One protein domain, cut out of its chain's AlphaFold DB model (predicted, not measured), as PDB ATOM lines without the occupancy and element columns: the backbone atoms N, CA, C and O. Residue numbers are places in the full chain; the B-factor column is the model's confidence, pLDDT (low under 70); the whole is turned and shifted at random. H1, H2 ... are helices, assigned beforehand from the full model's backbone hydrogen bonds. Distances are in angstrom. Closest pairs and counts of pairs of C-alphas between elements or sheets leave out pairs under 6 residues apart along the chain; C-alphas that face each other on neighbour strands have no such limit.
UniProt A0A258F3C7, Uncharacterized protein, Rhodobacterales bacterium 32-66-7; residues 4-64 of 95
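This is residues 4 to 64 of the 95 residues of an uncharacterized protein of Rhodobacterales bacterium 32-66-7 (UniProt A0A258F3C7). One long, straight helix, H1, stands as one arm of an open L, and from the end of H1 a long link folds out and back in a loop, then runs away sideways to a tiny helix, H2, at the far tip of the other arm. Residues 36 to 41 of the loop stick out beside the end of H1, and the middle between H1 and H2 is empty. The printed part has 61 residues with two named helices, H1 then H2, and no named strand; the class is all helix, although under half of the residues, 30 of 61, are in named elements. The whole is extended, with a radius of gyration of the C-alphas of 19.8 A, and flat, spanning 56 by 42 by 16 A.

H1 holds residues 4 to 29 and measures 37.3 A from C-alpha 4 at (59.689, 23.483, 57.897) to C-alpha 29 at (28.994, 13.898, 39.041). Residues 30 to 58 form no named element. H2, residues 59 to 62, ends with C-alpha 62 at (54.788, -12.614, 41.660).

H1 and H2 are apart, with no C-alpha of the one within 8 A of the other. Residues 4 to 24 of H1 stand free, and so do residues 36 to 41, 46 to 53 and 55 to 61, of which 59 to 61 belong to H2. In H1 every O i to N i+4 pair is within hydrogen-bond range; H2 is too short for such a pair, and its 1 O i to N i+3 pair is within range.

The C-alphas of Asn 38 and Ala 60, the two farthest apart, are 57.0 A apart. The printed part has no cut. H1 and H2 are joined by a long link of 29 residues. The mean pLDDT of the printed part is 89.6, and residue 31 alone is under 70.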
ATOM      1  N   VAL A   4      60.496  24.643  57.483       89.88
ATOM      2  CA  VAL A   4      59.689  23.483  57.897       89.88
ATOM      3  C   VAL A   4      58.260  23.906  58.238       89.88
ATOM      4  O   VAL A   4      57.305  23.265  57.801       89.88
ATOM      5  N   ASP A   5      58.103  25.021  58.957       89.31
ATOM      6  CA  ASP A   5      56.788  25.572  59.303       89.31
ATOM      7  C   ASP A   5      56.062  26.102  58.061       89.31
ATOM      8  O   ASP A   5      54.845  25.962  57.933       89.31
ATOM      9  N   GLU A   6      56.799  26.710  57.131       90.62
ATOM     10  CA  GLU A   6      56.272  27.141  55.837       90.62
ATOM     11  C   GLU A   6      55.782  25.951  55.012       90.62
ATOM     12  O   GLU A   6      54.639  25.950  54.551       90.62
ATOM     13  N   PHE A   7      56.591  24.898  54.905       90.19
ATOM     14  CA  PHE A   7      56.214  23.667  54.220       90.19
ATOM     15  C   PHE A   7      54.981  23.012  54.856       90.19
ATOM     16  O   PHE A   7      54.057  22.613  54.144       90.19
ATOM     17  N   ALA A   8      54.909  22.961  56.191       90.69
ATOM     18  CA  ALA A   8      53.748  22.446  56.914       90.69
ATOM     19  C   ALA A   8      52.472  23.246  56.598       90.69
ATOM     20  O   ALA A   8      51.425  22.659  56.306       90.69
ATOM     21  N   ARG A   9      52.560  24.584  56.587       91.75
ATOM     22  CA  ARG A   9      51.440  25.467  56.218       91.75
ATOM     23  C   ARG A   9      51.005  25.260  54.770       91.75
ATOM     24  O   ARG A   9      49.811  25.126  54.518       91.75
ATOM     25  N   LEU A  10      51.950  25.176  53.832       93.94
ATOM     26  CA  LEU A  10      51.650  24.928  52.419       93.94
ATOM     27  C   LEU A  10      50.967  23.573  52.218       93.94
ATOM     28  O   LEU A  10      49.967  23.490  51.510       93.94
ATOM     29  N   LYS A  11      51.447  22.512  52.876       92.88
ATOM     30  CA  LYS A  11      50.813  21.186  52.815       92.88
ATOM     31  C   LYS A  11      49.393  21.198  53.377       92.88
ATOM     32  O   LYS A  11      48.525  20.542  52.799       92.88
ATOM     33  N   ALA A  12      49.151  21.934  54.459       92.50
ATOM     34  CA  ALA A  12      47.814  22.091  55.023       92.50
ATOM     35  C   ALA A  12      46.873  22.832  54.061       92.50
ATOM     36  O   ALA A  12      45.746  22.382  53.846       92.50
ATOM     37  N   GLU A  13      47.341  23.910  53.427       95.25
ATOM     38  CA  GLU A  13      46.522  24.665  52.474       95.25
ATOM     39  C   GLU A  13      46.245  23.865  51.198       95.25
ATOM     40  O   GLU A  13      45.101  23.805  50.751       95.25
ATOM     41  N   ILE A  14      47.250  23.169  50.654       93.88
ATOM     42  CA  ILE A  14      47.069  22.258  49.514       93.88
ATOM     43  C   ILE A  14      45.993  21.224  49.837       93.88
ATOM     44  O   ILE A  14      45.083  21.032  49.035       93.88
ATOM     45  N   ARG A  15      46.063  20.595  51.018       93.75
ATOM     46  CA  ARG A  15      45.074  19.600  51.440       93.75
ATOM     47  C   ARG A  15      43.671  20.199  51.511       93.75
ATOM     48  O   ARG A  15      42.751  19.652  50.922       93.75
ATOM     49  N   ARG A  16      43.513  21.361  52.146       95.81
ATOM     50  CA  ARG A  16      42.224  22.066  52.238       95.81
ATOM     51  C   ARG A  16      41.643  22.402  50.860       95.81
ATOM     52  O   ARG A  16      40.438  22.274  50.646       95.81
ATOM     53  N   LEU A  17      42.481  22.857  49.928       96.75
ATOM     54  CA  LEU A  17      42.058  23.163  48.562       96.75
ATOM     55  C   LEU A  17      41.683  21.896  47.786       96.75
ATOM     56  O   LEU A  17      40.697  21.919  47.052       96.75
ATOM     57  N   GLN A  18      42.424  20.802  47.973       95.25
ATOM     58  CA  GLN A  18      42.108  19.490  47.404       95.25
ATOM     59  C   GLN A  18      40.770  18.968  47.932       95.25
ATOM     60  O   GLN A  18      39.894  18.671  47.125       95.25
ATOM     61  N   ASP A  19      40.559  18.989  49.250       93.94
ATOM     62  CA  ASP A  19      39.304  18.569  49.881       93.94
ATOM     63  C   ASP A  19      38.114  19.359  49.306       93.94
ATOM     64  O   ASP A  19      37.079  18.802  48.938       93.94
ATOM     65  N   ARG A  20      38.270  20.681  49.144       94.75
ATOM     66  CA  ARG A  20      37.239  21.528  48.528       94.75
ATOM     67  C   ARG A  20      37.004  21.192  47.054       94.75
ATOM     68  O   ARG A  20      35.859  21.209  46.602       94.75
ATOM     69  N   ALA A  21      38.065  20.939  46.293       93.00
ATOM     70  CA  ALA A  21      37.956  20.559  44.888       93.00
ATOM     71  C   ALA A  21      37.258  19.200  44.722       93.00
ATOM     72  O   ALA A  21      36.480  19.032  43.783       93.00
ATOM     73  N   ASP A  22      37.489  18.267  45.643       92.62
ATOM     74  CA  ASP A  22      36.866  16.946  45.647       92.62
ATOM     75  C   ASP A  22      35.361  17.043  45.916       92.62
ATOM     76  O   ASP A  22      34.574  16.510  45.133       92.62
ATOM     77  N   VAL A  23      34.941  17.847  46.902       92.00
ATOM     78  CA  VAL A  23      33.514  18.137  47.151       92.00
ATOM     79  C   VAL A  23      32.828  18.724  45.909       92.00
ATOM     80  O   VAL A  23      31.710  18.336  45.564       92.00
ATOM     81  N   LEU A  24      33.489  19.649  45.204       91.56
ATOM     82  CA  LEU A  24      32.956  20.211  43.957       91.56
ATOM     83  C   LEU A  24      32.868  19.156  42.850       91.56
ATOM     84  O   LEU A  24      31.867  19.108  42.132       91.56
ATOM     85  N   ARG A  25      33.891  18.302  42.717       90.50
ATOM     86  CA  ARG A  25      33.912  17.220  41.727       90.50
ATOM     87  C   ARG A  25      32.749  16.265  41.944       90.50
ATOM     88  O   ARG A  25      32.046  15.972  40.979       90.50
ATOM     89  N   ASP A  26      32.513  15.847  43.181       88.38
ATOM     90  CA  ASP A  26      31.381  14.990  43.525       88.38
ATOM     91  C   ASP A  26      30.061  15.667  43.156       88.38
ATOM     92  O   ASP A  26      29.216  15.055  42.502       88.38
ATOM     93  N   GLY A  27      29.917  16.962  43.451       87.12
ATOM     94  CA  GLY A  27      28.779  17.770  43.009       87.12
ATOM     95  C   GLY A  27      28.541  17.710  41.494       87.12
ATOM     96  O   GLY A  27      27.407  17.512  41.064       87.12
ATOM     97  N   PHE A  28      29.592  17.796  40.673       89.19
ATOM     98  CA  PHE A  28      29.482  17.719  39.208       89.19
ATOM     99  C   PHE A  28      29.118  16.329  38.671       89.19
ATOM    100  O   PHE A  28      28.639  16.220  37.542       89.19
ATOM    101  N   LEU A  29      29.340  15.264  39.443       87.75
ATOM    102  CA  LEU A  29      28.994  13.898  39.041       87.75
ATOM    103  C   LEU A  29      27.513  13.556  39.273       87.75
ATOM    104  O   LEU A  29      27.048  12.524  38.777       87.75
ATOM    105  N   HIS A  30      26.767  14.407  39.983       85.81
ATOM    106  CA  HIS A  30      25.343  14.206  40.232       85.81
ATOM    107  C   HIS A  30      24.496  14.460  38.974       85.81
ATOM    108  O   HIS A  30      24.785  15.372  38.189       85.81
ATOM    109  N   PRO A  31      23.409  13.691  38.777       68.50
ATOM    110  CA  PRO A  31      22.458  13.973  37.711       68.50
ATOM    111  C   PRO A  31      21.861  15.376  37.917       68.50
ATOM    112  O   PRO A  31      21.411  15.704  39.011       68.50
ATOM    113  N   ASN A  32      21.854  16.190  36.855       77.81
ATOM    114  CA  ASN A  32      21.380  17.588  36.812       77.81
ATOM    115  C   ASN A  32      22.323  18.667  37.377       77.81
ATOM    116  O   ASN A  32      21.903  19.815  37.536       77.81
ATOM    117  N   ALA A  33      23.594  18.356  37.642       84.31
ATOM    118  CA  ALA A  33      24.564  19.380  38.023       84.31
ATOM    119  C   ALA A  33      24.738  20.446  36.921       84.31
ATOM    120  O   ALA A  33      24.821  20.137  35.730       84.31
ATOM    121  N   ARG A  34      24.838  21.723  37.313       83.88
ATOM    122  CA  ARG A  34      25.162  22.808  36.378       83.88
ATOM    123  C   ARG A  34      26.644  22.741  36.024       83.88
ATOM    124  O   ARG A  34      27.492  23.148  36.810       83.88
ATOM    125  N   LEU A  35      26.940  22.268  34.818       88.25
ATOM    126  CA  LEU A  35      28.315  22.082  34.353       88.25
ATOM    127  C   LEU A  35      28.898  23.298  33.626       88.25
ATOM    128  O   LEU A  35      30.065  23.283  33.266       88.25
ATOM    129  N   ARG A  36      28.123  24.363  33.406       90.38
ATOM    130  CA  ARG A  36      28.584  25.548  32.676       90.38
ATOM    131  C   ARG A  36      28.225  26.846  33.386       90.38
ATOM    132  O   ARG A  36      27.098  27.040  33.852       90.38
ATOM    133  N   SER A  37      29.198  27.746  33.408       88.31
ATOM    134  CA  SER A  37      29.095  29.145  33.820       88.31
ATOM    135  C   SER A  37      29.384  30.067  32.628       88.31
ATOM    136  O   SER A  37      29.621  29.605  31.512       88.31
ATOM    137  N   ASN A  38      29.395  31.379  32.865       86.81
ATOM    138  CA  ASN A  38      29.718  32.359  31.824       86.81
ATOM    139  C   ASN A  38      31.193  32.313  31.388       86.81
ATOM    140  O   ASN A  38      31.506  32.785  30.303       86.81
ATOM    141  N   GLN A  39      32.086  31.762  32.218       93.69
ATOM    142  CA  GLN A  39      33.535  31.749  31.968       93.69
ATOM    143  C   GLN A  39      34.112  30.340  31.778       93.69
ATOM    144  O   GLN A  39      35.133  30.186  31.117       93.69
ATOM    145  N   PHE A  40      33.470  29.312  32.338       89.94
ATOM    146  CA  PHE A  40      34.017  27.953  32.401       89.94
ATOM    147  C   PHE A  40      32.947  26.887  32.167       89.94
ATOM    148  O   PHE A  40      31.793  27.057  32.570       89.94
ATOM    149  N   GLU A  41      33.358  25.765  31.580       91.00
ATOM    150  CA  GLU A  41      32.541  24.572  31.346       91.00
ATOM    151  C   GLU A  41      33.262  23.317  31.865       91.00
ATOM    152  O   GLU A  41      34.473  23.165  31.712       91.00
ATOM    153  N   ILE A  42      32.507  22.413  32.487       90.25
ATOM    154  CA  ILE A  42      32.936  21.128  33.033       90.25
ATOM    155  C   ILE A  42      32.411  20.028  32.114       90.25
ATOM    156  O   ILE A  42      31.219  19.936  31.843       90.25
ATOM    157  N   THR A  43      33.293  19.146  31.649       86.00
ATOM    158  CA  THR A  43      32.903  17.978  30.847       86.00
ATOM    159  C   THR A  43      33.108  16.702  31.654       86.00
ATOM    160  O   THR A  43      34.236  16.378  32.026       86.00
ATOM    161  N   VAL A  44      32.042  15.930  31.874       85.94
ATOM    162  CA  VAL A  44      32.124  14.624  32.545       85.94
ATOM    163  C   VAL A  44      32.228  13.520  31.495       85.94
ATOM    164  O   VAL A  44      31.248  13.173  30.839       85.94
ATOM    165  N   LYS A  45      33.424  12.943  31.330       85.31
ATOM    166  CA  LYS A  45      33.651  11.784  30.453       85.31
ATOM    167  C   LYS A  45      33.698  10.506  31.282       85.31
ATOM    168  O   LYS A  45      34.494  10.393  32.210       85.31
ATOM    169  N   ARG A  46      32.883   9.514  30.918       84.19
ATOM    170  CA  ARG A  46      32.962   8.163  31.489       84.19
ATOM    171  C   ARG A  46      33.815   7.294  30.575       84.19
ATOM    172  O   ARG A  46      33.386   6.948  29.479       84.19
ATOM    173  N   ALA A  47      35.016   6.949  31.024       86.19
ATOM    174  CA  ALA A  47      35.905   6.043  30.306       86.19
ATOM    175  C   ALA A  47      35.892   4.663  30.968       86.19
ATOM    176  O   ALA A  47      36.050   4.543  32.183       86.19
ATOM    177  N   ARG A  48      35.730   3.611  30.164       89.50
ATOM    178  CA  ARG A  48      35.974   2.233  30.595       89.50
ATOM    179  C   ARG A  48      37.363   1.834  30.130       89.50
ATOM    180  O   ARG A  48      37.654   1.897  28.940       89.50
ATOM    181  N   ARG A  49      38.205   1.404  31.064       90.12
ATOM    182  CA  ARG A  49      39.503   0.800  30.763       90.12
ATOM    183  C   ARG A  49      39.615  -0.537  31.468       90.12
ATOM    184  O   ARG A  49      39.078  -0.712  32.561       90.12
ATOM    185  N   ARG A  50      40.329  -1.468  30.846       89.50
ATOM    186  CA  ARG A  50      40.770  -2.683  31.529       89.50
ATOM    187  C   ARG A  50      41.826  -2.267  32.550       89.50
ATOM    188  O   ARG A  50      42.751  -1.538  32.206       89.50
ATOM    189  N   VAL A  51      41.651  -2.687  33.796       93.00
ATOM    190  CA  VAL A  51      42.632  -2.476  34.864       93.00
ATOM    191  C   VAL A  51      43.368  -3.791  35.062       93.00
ATOM    192  O   VAL A  51      42.737  -4.842  35.175       93.00
ATOM    193  N   PHE A  52      44.695  -3.733  35.046       88.75
ATOM    194  CA  PHE A  52      45.524  -4.870  35.407       88.75
ATOM    195  C   PHE A  52      45.475  -5.050  36.924       88.75
ATOM    196  O   PHE A  52      45.768  -4.115  37.662       88.75
ATOM    197  N   VAL A  53      45.061  -6.232  37.373       91.25
ATOM    198  CA  VAL A  53      44.916  -6.562  38.794       91.25
ATOM    199  C   VAL A  53      46.099  -7.445  39.172       91.25
ATOM    200  O   VAL A  53      46.062  -8.652  38.929       91.25
ATOM    201  N   LYS A  54      47.164  -6.832  39.701       86.88
ATOM    202  CA  LYS A  54      48.427  -7.512  40.043       86.88
ATOM    203  C   LYS A  54      48.194  -8.662  41.026       86.88
ATOM    204  O   LYS A  54      48.824  -9.703  40.915       86.88
ATOM    205  N   GLU A  55      47.241  -8.500  41.936       88.50
ATOM    206  CA  GLU A  55      46.894  -9.452  42.997       88.50
ATOM    207  C   GLU A  55      46.281 -10.751  42.456       88.50
ATOM    208  O   GLU A  55      46.159 -11.730  43.182       88.50
ATOM    209  N   ARG A  56      45.867 -10.768  41.181       90.81
ATOM    210  CA  ARG A  56      45.351 -11.964  40.498       90.81
ATOM    211  C   ARG A  56      46.407 -12.683  39.665       90.81
ATOM    212  O   ARG A  56      46.064 -13.612  38.933       90.81
ATOM    213  N   LEU A  57      47.657 -12.234  39.709       91.62
ATOM    214  CA  LEU A  57      48.738 -12.934  39.035       91.62
ATOM    215  C   LEU A  57      49.028 -14.273  39.721       91.62
ATOM    216  O   LEU A  57      48.867 -14.387  40.935       91.62
ATOM    217  N   PRO A  58      49.481 -15.284  38.963       93.56
ATOM    218  CA  PRO A  58      50.015 -16.499  39.552       93.56
ATOM    219  C   PRO A  58      51.203 -16.186  40.463       93.56
ATOM    220  O   PRO A  58      52.035 -15.342  40.121       93.56
ATOM    221  N   GLU A  59      51.329 -16.940  41.555       88.06
ATOM    222  CA  GLU A  59      52.455 -16.811  42.488       88.06
ATOM    223  C   GLU A  59      53.801 -16.932  41.766       88.06
ATOM    224  O   GLU A  59      54.702 -16.138  41.994       88.06
ATOM    225  N   ALA A  60      53.890 -17.841  40.788       90.25
ATOM    226  CA  ALA A  60      55.086 -18.038  39.973       90.25
ATOM    227  C   ALA A  60      55.543 -16.780  39.218       90.25
ATOM    228  O   ALA A  60      56.723 -16.657  38.919       90.25
ATOM    229  N   VAL A  61      54.624 -15.866  38.886       88.50
ATOM    230  CA  VAL A  61      54.991 -14.566  38.321       88.50
ATOM    231  C   VAL A  61      55.388 -13.634  39.452       88.50
ATOM    232  O   VAL A  61      56.461 -13.068  39.358       88.50
ATOM    233  N   LEU A  62      54.572 -13.513  40.510       88.19
ATOM    234  CA  LEU A  62      54.788 -12.614  41.660       88.19
ATOM    235  C   LEU A  62      56.109 -12.834  42.414       88.19
ATOM    236  O   LEU A  62      56.618 -11.895  43.022       88.19
ATOM    237  N   SER A  63      56.642 -14.050  42.388       87.44
ATOM    238  CA  SER A  63      57.888 -14.412  43.061       87.44
ATOM    239  C   SER A  63      59.118 -14.386  42.151       87.44
ATOM    240  O   SER A  63      60.219 -14.626  42.639       87.44
ATOM    241  N   ASP A  64      58.961 -14.193  40.837       90.00
ATOM    242  CA  ASP A  64      60.054 -14.322  39.864       90.00
ATOM    243  C   ASP A  64      60.852 -13.020  39.740       90.00
ATOM    244  O   ASP A  64      60.379 -12.106  39.072       90.00
TER     245      ASP A  64